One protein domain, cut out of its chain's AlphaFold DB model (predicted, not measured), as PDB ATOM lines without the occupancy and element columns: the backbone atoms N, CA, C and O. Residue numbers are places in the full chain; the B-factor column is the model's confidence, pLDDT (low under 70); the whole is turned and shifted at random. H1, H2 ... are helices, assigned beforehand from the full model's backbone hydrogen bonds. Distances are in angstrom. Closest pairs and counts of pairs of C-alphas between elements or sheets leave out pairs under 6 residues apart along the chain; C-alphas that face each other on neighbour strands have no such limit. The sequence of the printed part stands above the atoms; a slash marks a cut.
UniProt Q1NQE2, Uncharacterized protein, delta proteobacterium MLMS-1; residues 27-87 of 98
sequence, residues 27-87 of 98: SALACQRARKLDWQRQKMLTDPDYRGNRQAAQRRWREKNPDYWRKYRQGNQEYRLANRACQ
ATOM      1  N   SER A  27     -31.656  -8.651 -52.138       94.75
ATOM      2  CA  SER A  27     -32.385  -8.683 -50.859       94.75
ATOM      3  C   SER A  27     -31.603  -8.140 -49.656       94.75
ATOM      4  O   SER A  27     -32.194  -7.965 -48.596       94.75
ATOM      5  N   ALA A  28     -30.308  -7.842 -49.801       96.62
ATOM      6  CA  ALA A  28     -29.497  -7.309 -48.711       96.62
ATOM      7  C   ALA A  28     -30.070  -5.987 -48.169       96.62
ATOM      8  O   ALA A  28     -30.461  -5.104 -48.941       96.62
ATOM      9  N   LEU A  29     -30.060  -5.819 -46.843       97.38
ATOM     10  CA  LEU A  29     -30.686  -4.682 -46.158       97.38
ATOM     11  C   LEU A  29     -30.187  -3.326 -46.681       97.38
ATOM     12  O   LEU A  29     -30.994  -2.449 -46.992       97.38
ATOM     13  N   ALA A  30     -28.872  -3.167 -46.848       97.62
ATOM     14  CA  ALA A  30     -28.279  -1.947 -47.397       97.62
ATOM     15  C   ALA A  30     -28.789  -1.640 -48.819       97.62
ATOM     16  O   ALA A  30     -29.143  -0.504 -49.131       97.62
ATOM     17  N   CYS A  31     -28.930  -2.664 -49.664       97.56
ATOM     18  CA  CYS A  31     -29.425  -2.517 -51.035       97.56
ATOM     19  C   CYS A  31     -30.919  -2.185 -51.082       97.56
ATOM     20  O   CYS A  31     -31.352  -1.415 -51.938       97.56
ATOM     21  N   GLN A  32     -31.708  -2.712 -50.147       97.19
ATOM     22  CA  GLN A  32     -33.120  -2.357 -50.018       97.19
ATOM     23  C   GLN A  32     -33.315  -0.937 -49.476       97.19
ATOM     24  O   GLN A  32     -34.214  -0.233 -49.937       97.19
ATOM     25  N   ARG A  33     -32.451  -0.475 -48.562       98.00
ATOM     26  CA  ARG A  33     -32.409   0.937 -48.147       98.00
ATOM     27  C   ARG A  33     -32.084   1.839 -49.340       98.00
ATOM     28  O   ARG A  33     -32.832   2.777 -49.594       98.00
ATOM     29  N   ALA A  34     -31.061   1.498 -50.125       97.62
ATOM     30  CA  ALA A  34     -30.711   2.231 -51.343       97.62
ATOM     31  C   ALA A  34     -31.871   2.278 -52.354       97.62
ATOM     32  O   ALA A  34     -32.185   3.347 -52.869       97.62
ATOM     33  N   ARG A  35     -32.576   1.157 -52.569       97.56
ATOM     34  CA  ARG A  35     -33.782   1.107 -53.414       97.56
ATOM     35  C   ARG A  35     -34.861   2.084 -52.949       97.56
ATOM     36  O   ARG A  35     -35.428   2.796 -53.770       97.56
ATOM     37  N   LYS A  36     -35.176   2.090 -51.648       97.38
ATOM     38  CA  LYS A  36     -36.197   2.985 -51.078       97.38
ATOM     39  C   LYS A  36     -35.791   4.454 -51.225       97.38
ATOM     40  O   LYS A  36     -36.635   5.271 -51.570       97.38
ATOM     41  N   LEU A  37     -34.511   4.769 -51.016       97.12
ATOM     42  CA  LEU A  37     -33.973   6.120 -51.198       97.12
ATOM     43  C   LEU A  37     -34.048   6.580 -52.658       97.12
ATOM     44  O   LEU A  37     -34.463   7.705 -52.913       97.12
ATOM     45  N   ASP A  38     -33.680   5.718 -53.607       96.94
ATOM     46  CA  ASP A  38     -33.779   5.989 -55.045       96.94
ATOM     47  C   ASP A  38     -35.232   6.271 -55.449       96.94
ATOM     48  O   ASP A  38     -35.530   7.329 -55.998       96.94
ATOM     49  N   TRP A  39     -36.161   5.397 -55.052       96.19
ATOM     50  CA  TRP A  39     -37.593   5.613 -55.270       96.19
ATOM     51  C   TRP A  39     -38.079   6.933 -54.666       96.19
ATOM     52  O   TRP A  39     -38.778   7.691 -55.332       96.19
ATOM     53  N   GLN A  40     -37.679   7.239 -53.430       95.94
ATOM     54  CA  GLN A  40     -38.080   8.475 -52.767       95.94
ATOM     55  C   GLN A  40     -37.547   9.704 -53.508       95.94
ATOM     56  O   GLN A  40     -38.282  10.673 -53.664       95.94
ATOM     57  N   ARG A  41     -36.295   9.685 -53.979       95.88
ATOM     58  CA  ARG A  41     -35.721  10.783 -54.774       95.88
ATOM     59  C   ARG A  41     -36.486  10.977 -56.076       95.88
ATOM     60  O   ARG A  41     -36.876  12.101 -56.364       95.88
ATOM     61  N   GLN A  42     -36.746   9.894 -56.807       96.56
ATOM     62  CA  GLN A  42     -37.515   9.950 -58.050       96.56
ATOM     63  C   GLN A  42     -38.912  10.512 -57.804       96.56
ATOM     64  O   GLN A  42     -39.294  11.480 -58.447       96.56
ATOM     65  N   LYS A  43     -39.627  10.012 -56.790       96.06
ATOM     66  CA  LYS A  43     -40.940  10.549 -56.419       96.06
ATOM     67  C   LYS A  43     -40.894  12.021 -56.041       96.06
ATOM     68  O   LYS A  43     -41.715  12.791 -56.508       96.06
ATOM     69  N   MET A  44     -39.903  12.448 -55.265       95.00
ATOM     70  CA  MET A  44     -39.752  13.868 -54.952       95.00
ATOM     71  C   MET A  44     -39.534  14.731 -56.201       95.00
ATOM     72  O   MET A  44     -39.911  15.897 -56.160       95.00
ATOM     73  N   LEU A  45     -38.919  14.206 -57.268       95.62
ATOM     74  CA  LEU A  45     -38.667  14.927 -58.521       95.62
ATOM     75  C   LEU A  45     -39.882  14.937 -59.450       95.62
ATOM     76  O   LEU A  45     -40.204  15.988 -59.992       95.62
ATOM     77  N   THR A  46     -40.537  13.792 -59.624       96.69
ATOM     78  CA  THR A  46     -41.550  13.590 -60.670       96.69
ATOM     79  C   THR A  46     -42.986  13.784 -60.190       96.69
ATOM     80  O   THR A  46     -43.887  13.807 -61.016       96.69
ATOM     81  N   ASP A  47     -43.221  13.838 -58.879       97.38
ATOM     82  CA  ASP A  47     -44.558  13.818 -58.275       97.38
ATOM     83  C   ASP A  47     -44.736  15.059 -57.369       97.38
ATOM     84  O   ASP A  47     -44.340  15.048 -56.192       97.38
ATOM     85  N   PRO A  48     -45.242  16.182 -57.926       95.12
ATOM     86  CA  PRO A  48     -45.427  17.435 -57.193       95.12
ATOM     87  C   PRO A  48     -46.379  17.296 -56.004       95.12
ATOM     88  O   PRO A  48     -46.104  17.856 -54.941       95.12
ATOM     89  N   ASP A  49     -47.433  16.491 -56.141       97.19
ATOM     90  CA  ASP A  49     -48.404  16.245 -55.073       97.19
ATOM     91  C   ASP A  49     -47.767  15.476 -53.920       97.19
ATOM     92  O   ASP A  49     -47.919  15.850 -52.754       97.19
ATOM     93  N   TYR A  50     -46.964  14.448 -54.212       94.12
ATOM     94  CA  TYR A  50     -46.190  13.748 -53.186       94.12
ATOM     95  C   TYR A  50     -45.258  14.702 -52.425       94.12
ATOM     96  O   TYR A  50     -45.171  14.653 -51.190       94.12
ATOM     97  N   ARG A  51     -44.579  15.608 -53.143       94.81
ATOM     98  CA  ARG A  51     -43.722  16.641 -52.541       94.81
ATOM     99  C   ARG A  51     -44.536  17.593 -51.655       94.81
ATOM    100  O   ARG A  51     -44.133  17.828 -50.511       94.81
ATOM    101  N   GLY A  52     -45.662  18.107 -52.150       96.81
ATOM    102  CA  GLY A  52     -46.545  19.027 -51.429       96.81
ATOM    103  C   GLY A  52     -47.135  18.398 -50.168       96.81
ATOM    104  O   GLY A  52     -47.017  18.953 -49.072       96.81
ATOM    105  N   ASN A  53     -47.654  17.176 -50.284       96.69
ATOM    106  CA  ASN A  53     -48.217  16.416 -49.170       96.69
ATOM    107  C   ASN A  53     -47.189  16.167 -48.068       96.69
ATOM    108  O   ASN A  53     -47.484  16.344 -46.883       96.69
ATOM    109  N   ARG A  54     -45.951  15.823 -48.441       94.62
ATOM    110  CA  ARG A  54     -44.861  15.639 -47.478       94.62
ATOM    111  C   ARG A  54     -44.541  16.929 -46.721       94.62
ATOM    112  O   ARG A  54     -44.361  16.884 -45.504       94.62
ATOM    113  N   GLN A  55     -44.477  18.070 -47.408       95.38
ATOM    114  CA  GLN A  55     -44.224  19.367 -46.771       95.38
ATOM    115  C   GLN A  55     -45.373  19.778 -45.843       95.38
ATOM    116  O   GLN A  55     -45.129  20.185 -44.707       95.38
ATOM    117  N   ALA A  56     -46.620  19.622 -46.292       97.38
ATOM    118  CA  ALA A  56     -47.802  19.934 -45.498       97.38
ATOM    119  C   ALA A  56     -47.893  19.059 -44.240       97.38
ATOM    120  O   ALA A  56     -48.138  19.575 -43.152       97.38
ATOM    121  N   ALA A  57     -47.619  17.755 -44.354       96.56
ATOM    122  CA  ALA A  57     -47.591  16.850 -43.208       96.56
ATOM    123  C   ALA A  57     -46.513  17.248 -42.186       96.56
ATOM    124  O   ALA A  57     -46.785  17.284 -40.987       96.56
ATOM    125  N   GLN A  58     -45.310  17.608 -42.649       95.44
ATOM    126  CA  GLN A  58     -44.250  18.098 -41.764       95.44
ATOM    127  C   GLN A  58     -44.623  19.413 -41.077       95.44
ATOM    128  O   GLN A  58     -44.300  19.594 -39.905       95.44
ATOM    129  N   ARG A  59     -45.291  20.326 -41.792       97.00
ATOM    130  CA  ARG A  59     -45.775  21.598 -41.241       97.00
ATOM    131  C   ARG A  59     -46.784  21.355 -40.120       97.00
ATOM    132  O   ARG A  59     -46.507  21.742 -38.991       97.00
ATOM    133  N   ARG A  60     -47.844  20.588 -40.405       98.06
ATOM    134  CA  ARG A  60     -48.873  20.205 -39.423       98.06
ATOM    135  C   ARG A  60     -48.274  19.521 -38.200       98.06
ATOM    136  O   ARG A  60     -48.671  19.785 -37.071       98.06
ATOM    137  N   TRP A  61     -47.290  18.647 -38.410       97.69
ATOM    138  CA  TRP A  61     -46.623  17.983 -37.298       97.69
ATOM    139  C   TRP A  61     -45.839  18.971 -36.423       97.69
ATOM    140  O   TRP A  61     -45.915  18.862 -35.203       97.69
ATOM    141  N   ARG A  62     -45.127  19.947 -37.008       96.44
ATOM    142  CA  ARG A  62     -44.401  20.975 -36.238       96.44
ATOM    143  C   ARG A  62     -45.346  21.914 -35.495       96.44
ATOM    144  O   ARG A  62     -45.072  22.219 -34.344       96.44
ATOM    145  N   GLU A  63     -46.442  22.323 -36.128       96.44
ATOM    146  CA  GLU A  63     -47.493  23.143 -35.504       96.44
ATOM    147  C   GLU A  63     -48.096  22.432 -34.288       96.44
ATOM    148  O   GLU A  63     -48.249  23.035 -33.233       96.44
ATOM    149  N   LYS A  64     -48.351  21.121 -34.400       97.31
ATOM    150  CA  LYS A  64     -48.844  20.301 -33.285       97.31
ATOM    151  C   LYS A  64     -47.781  20.025 -32.210       97.31
ATOM    152  O   LYS A  64     -48.129  19.716 -31.076       97.31
ATOM    153  N   ASN A  65     -46.493  20.092 -32.551       96.38
ATOM    154  CA  ASN A  65     -45.388  19.695 -31.673       96.38
ATOM    155  C   ASN A  65     -44.276  20.765 -31.608       96.38
ATOM    156  O   ASN A  65     -43.118  20.462 -31.926       96.38
ATOM    157  N   PRO A  66     -44.583  22.003 -31.181       94.56
ATOM    158  CA  PRO A  66     -43.644  23.125 -31.259       94.56
ATOM    159  C   PRO A  66     -42.379  22.903 -30.413       94.56
ATOM    160  O   PRO A  66     -41.270  23.223 -30.843       94.56
ATOM    161  N   ASP A  67     -42.517  22.268 -29.247       95.56
ATOM    162  CA  ASP A  67     -41.403  22.057 -28.314       95.56
ATOM    163  C   ASP A  67     -40.645  20.741 -28.511       95.56
ATOM    164  O   ASP A  67     -39.626  20.518 -27.847       95.56
ATOM    165  N   TYR A  68     -41.108  19.857 -29.402       95.62
ATOM    166  CA  TYR A  68     -40.568  18.498 -29.510       95.62
ATOM    167  C   TYR A  68     -39.058  18.498 -29.716       95.62
ATOM    168  O   TYR A  68     -38.324  17.838 -28.985       95.62
ATOM    169  N   TRP A  69     -38.565  19.283 -30.677       90.12
ATOM    170  CA  TRP A  69     -37.139  19.299 -30.990       90.12
ATOM    171  C   TRP A  69     -36.287  19.883 -29.863       90.12
ATOM    172  O   TRP A  69     -35.134  19.480 -29.718       90.12
ATOM    173  N   ARG A  70     -36.829  20.819 -29.067       91.62
ATOM    174  CA  ARG A  70     -36.141  21.360 -27.886       91.62
ATOM    175  C   ARG A  70     -35.999  20.266 -26.828       91.62
ATOM    176  O   ARG A  70     -34.875  19.991 -26.415       91.62
ATOM    177  N   LYS A  71     -37.104  19.597 -26.484       94.88
ATOM    178  CA  LYS A  71     -37.141  18.512 -25.490       94.88
ATOM    179  C   LYS A  71     -36.278  17.318 -25.912       94.88
ATOM    180  O   LYS A  71     -35.429  16.872 -25.150       94.88
ATOM    181  N   TYR A  72     -36.395  16.876 -27.166       94.00
ATOM    182  CA  TYR A  72     -35.581  15.792 -27.730       94.00
ATOM    183  C   TYR A  72     -34.078  16.091 -27.632       94.00
ATOM    184  O   TYR A  72     -33.283  15.233 -27.265       94.00
ATOM    185  N   ARG A  73     -33.672  17.333 -27.922       90.94
ATOM    186  CA  ARG A  73     -32.274  17.766 -27.813       90.94
ATOM    187  C   ARG A  73     -31.786  17.905 -26.370       90.94
ATOM    188  O   ARG A  73     -30.586  17.789 -26.146       90.94
ATOM    189  N   GLN A  74     -32.652  18.219 -25.415       92.12
ATOM    190  CA  GLN A  74     -32.265  18.245 -24.002       92.12
ATOM    191  C   GLN A  74     -31.999  16.823 -23.491       92.12
ATOM    192  O   GLN A  74     -30.995  16.614 -22.826       92.12
ATOM    193  N   GLY A  75     -32.830  15.849 -23.881       92.69
ATOM    194  CA  GLY A  75     -32.682  14.449 -23.465       92.69
ATOM    195  C   GLY A  75     -31.607  13.646 -24.208       92.69
ATOM    196  O   GLY A  75     -31.077  12.698 -23.649       92.69
ATOM    197  N   ASN A  76     -31.250  14.018 -25.445       92.31
ATOM    198  CA  ASN A  76     -30.308  13.250 -26.273       92.31
ATOM    199  C   ASN A  76     -29.021  14.029 -26.572       92.31
ATOM    200  O   ASN A  76     -28.771  14.464 -27.704       92.31
ATOM    201  N   GLN A  77     -28.189  14.210 -25.547       89.62
ATOM    202  CA  GLN A  77     -26.932  14.951 -25.665       89.62
ATOM    203  C   GLN A  77     -25.909  14.240 -26.562       89.62
ATOM    204  O   GLN A  77     -25.315  14.884 -27.426       89.62
ATOM    205  N   GLU A  78     -25.778  12.918 -26.454       89.81
ATOM    206  CA  GLU A  78     -24.880  12.121 -27.305       89.81
ATOM    207  C   GLU A  78     -25.235  12.245 -28.789       89.81
ATOM    208  O   GLU A  78     -24.377  12.544 -29.622       89.81
ATOM    209  N   TYR A  79     -26.526  12.129 -29.120       88.31
ATOM    210  CA  TYR A  79     -27.023  12.330 -30.482       88.31
ATOM    211  C   TYR A  79     -26.640  13.710 -31.023       88.31
ATOM    212  O   TYR A  79     -26.214  13.842 -32.171       88.31
ATOM    213  N   ARG A  80     -26.771  14.761 -30.203       87.56
ATOM    214  CA  ARG A  80     -26.405  16.126 -30.608       87.56
ATOM    215  C   ARG A  80     -24.922  16.261 -30.899       87.56
ATOM    216  O   ARG A  80     -24.577  16.913 -31.883       87.56
ATOM    217  N   LEU A  81     -24.072  15.690 -30.049       88.81
ATOM    218  CA  LEU A  81     -22.621  15.755 -30.201       88.81
ATOM    219  C   LEU A  81     -22.172  14.990 -31.448       88.81
ATOM    220  O   LEU A  81     -21.480  15.563 -32.286       88.81
ATOM    221  N   ALA A  82     -22.662  13.763 -31.640       89.12
ATOM    222  CA  ALA A  82     -22.379  12.966 -32.832       89.12
ATOM    223  C   ALA A  82     -22.857  13.665 -34.115       89.12
ATOM    224  O   ALA A  82     -22.115  13.782 -35.090       89.12
ATOM    225  N   ASN A  83     -24.074  14.217 -34.107       88.62
ATOM    226  CA  ASN A  83     -24.595  14.974 -35.244       88.62
ATOM    227  C   ASN A  83     -23.782  16.249 -35.520       88.62
ATOM    228  O   ASN A  83     -23.681  16.671 -36.669       88.62
ATOM    229  N   ARG A  84     -23.210  16.893 -34.496       87.06
ATOM    230  CA  ARG A  84     -22.328  18.056 -34.671       87.06
ATOM    231  C   ARG A  84     -20.966  17.652 -35.237       87.06
ATOM    232  O   ARG A  84     -20.473  18.345 -36.115       87.06
ATOM    233  N   ALA A  85     -20.403  16.530 -34.794       87.88
ATOM    234  CA  ALA A  85     -19.135  16.005 -35.302       87.88
ATOM    235  C   ALA A  85     -19.229  15.584 -36.781       87.88
ATOM    236  O   ALA A  85     -18.310  15.819 -37.559       87.88
ATOM    237  N   CYS A  86     -20.365  15.010 -37.188       84.88
ATOM    238  CA  CYS A  86     -20.611  14.598 -38.572       84.88
ATOM    239  C   CYS A  86     -21.103  15.735 -39.486       84.88
ATOM    240  O   CYS A  86     -21.199  15.547 -40.703       84.88
ATOM    241  N   GLN A  87     -21.434  16.911 -38.939       82.44
ATOM    242  CA  GLN A  87     -21.746  18.083 -39.752       82.44
ATOM    243  C   GLN A  87     -20.458  18.603 -40.381       82.44
ATOM    244  O   GLN A  87     -19.571  19.118 -39.705       82.44
TER     245      GLN A  87
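Overview. This is residues 27 to 87 of the 98 residues of an uncharacterized protein of delta proteobacterium MLMS-1 (UniProt Q1NQE2). Picture an open, three-sided frame with an empty middle: the long helix H1 makes one side, the long helix H2 runs across from its end, and the short helices H3 and H4 make the other side, with H4 turning out of the plane of the frame. The helices meet at corners and none lies side by side with another. The printed part has 61 residues with four named helices, in the order H1, H2, H3, H4, and no named strand; the class is all helix. It is only just extended, close to loose, with a radius of gyration of the C-alphas of 16.0 A, and the C-alphas span 37 by 32 by 20 A along their three main axes.

Arrangement. Start with H1, residues 29 to 46, and go on to H2, residues 48 to 64. These two touch only at the corner by their link, H1 with residues 43 to 44 alone and H2 with residues 50 to 51 alone. Their closest C-alphas, those of Met 44 and Arg 51, are 5.4 A apart, and their lines are about perpendicular, at 76 degrees. Next comes H3, residues 68 to 75, which is only just apart from H2, with the closest C-alphas 8.1 A from each other. Then look at H4, residues 77 to 85: it is close to H3 but not clearly touching, and the closest C-alphas, those of Arg 73 and Arg 80, are 6.7 A apart. The lines of H3 and H4 are about perpendicular, at 78 degrees. H1 is apart from H3 and from H4, and H2 is apart from H4. In H1, H2, H3 and H4 every backbone O i to N i+4 pair is within hydrogen-bond range.

Along the chain. Find C-alpha 29 at (-30.686, -4.682, -46.158); from there H1 runs 25.7 A to C-alpha 46. At C-alpha 48, at (-45.427, 17.435, -57.193), H2 begins and runs 24.3 A to C-alpha 64. H3 goes from Tyr 68 to Gly 75, 10.7 A, and H4 from Gln 77 to Ala 85, 12.4 A, ending with C-alpha 85 at (-19.135, 16.005, -35.302).

Size, cuts and confidence. The two C-alphas farthest apart, those of Ser 27 and Asp 67, are 39.2 A from each other, and those of Ser 27 and Gln 87 are 30.9 A apart. The printed part has no cut, and the links H1 to H2, H2 to H3 and H3 to H4 are tight. The mean pLDDT of the printed part is 94.3, and no printed residue is under 70.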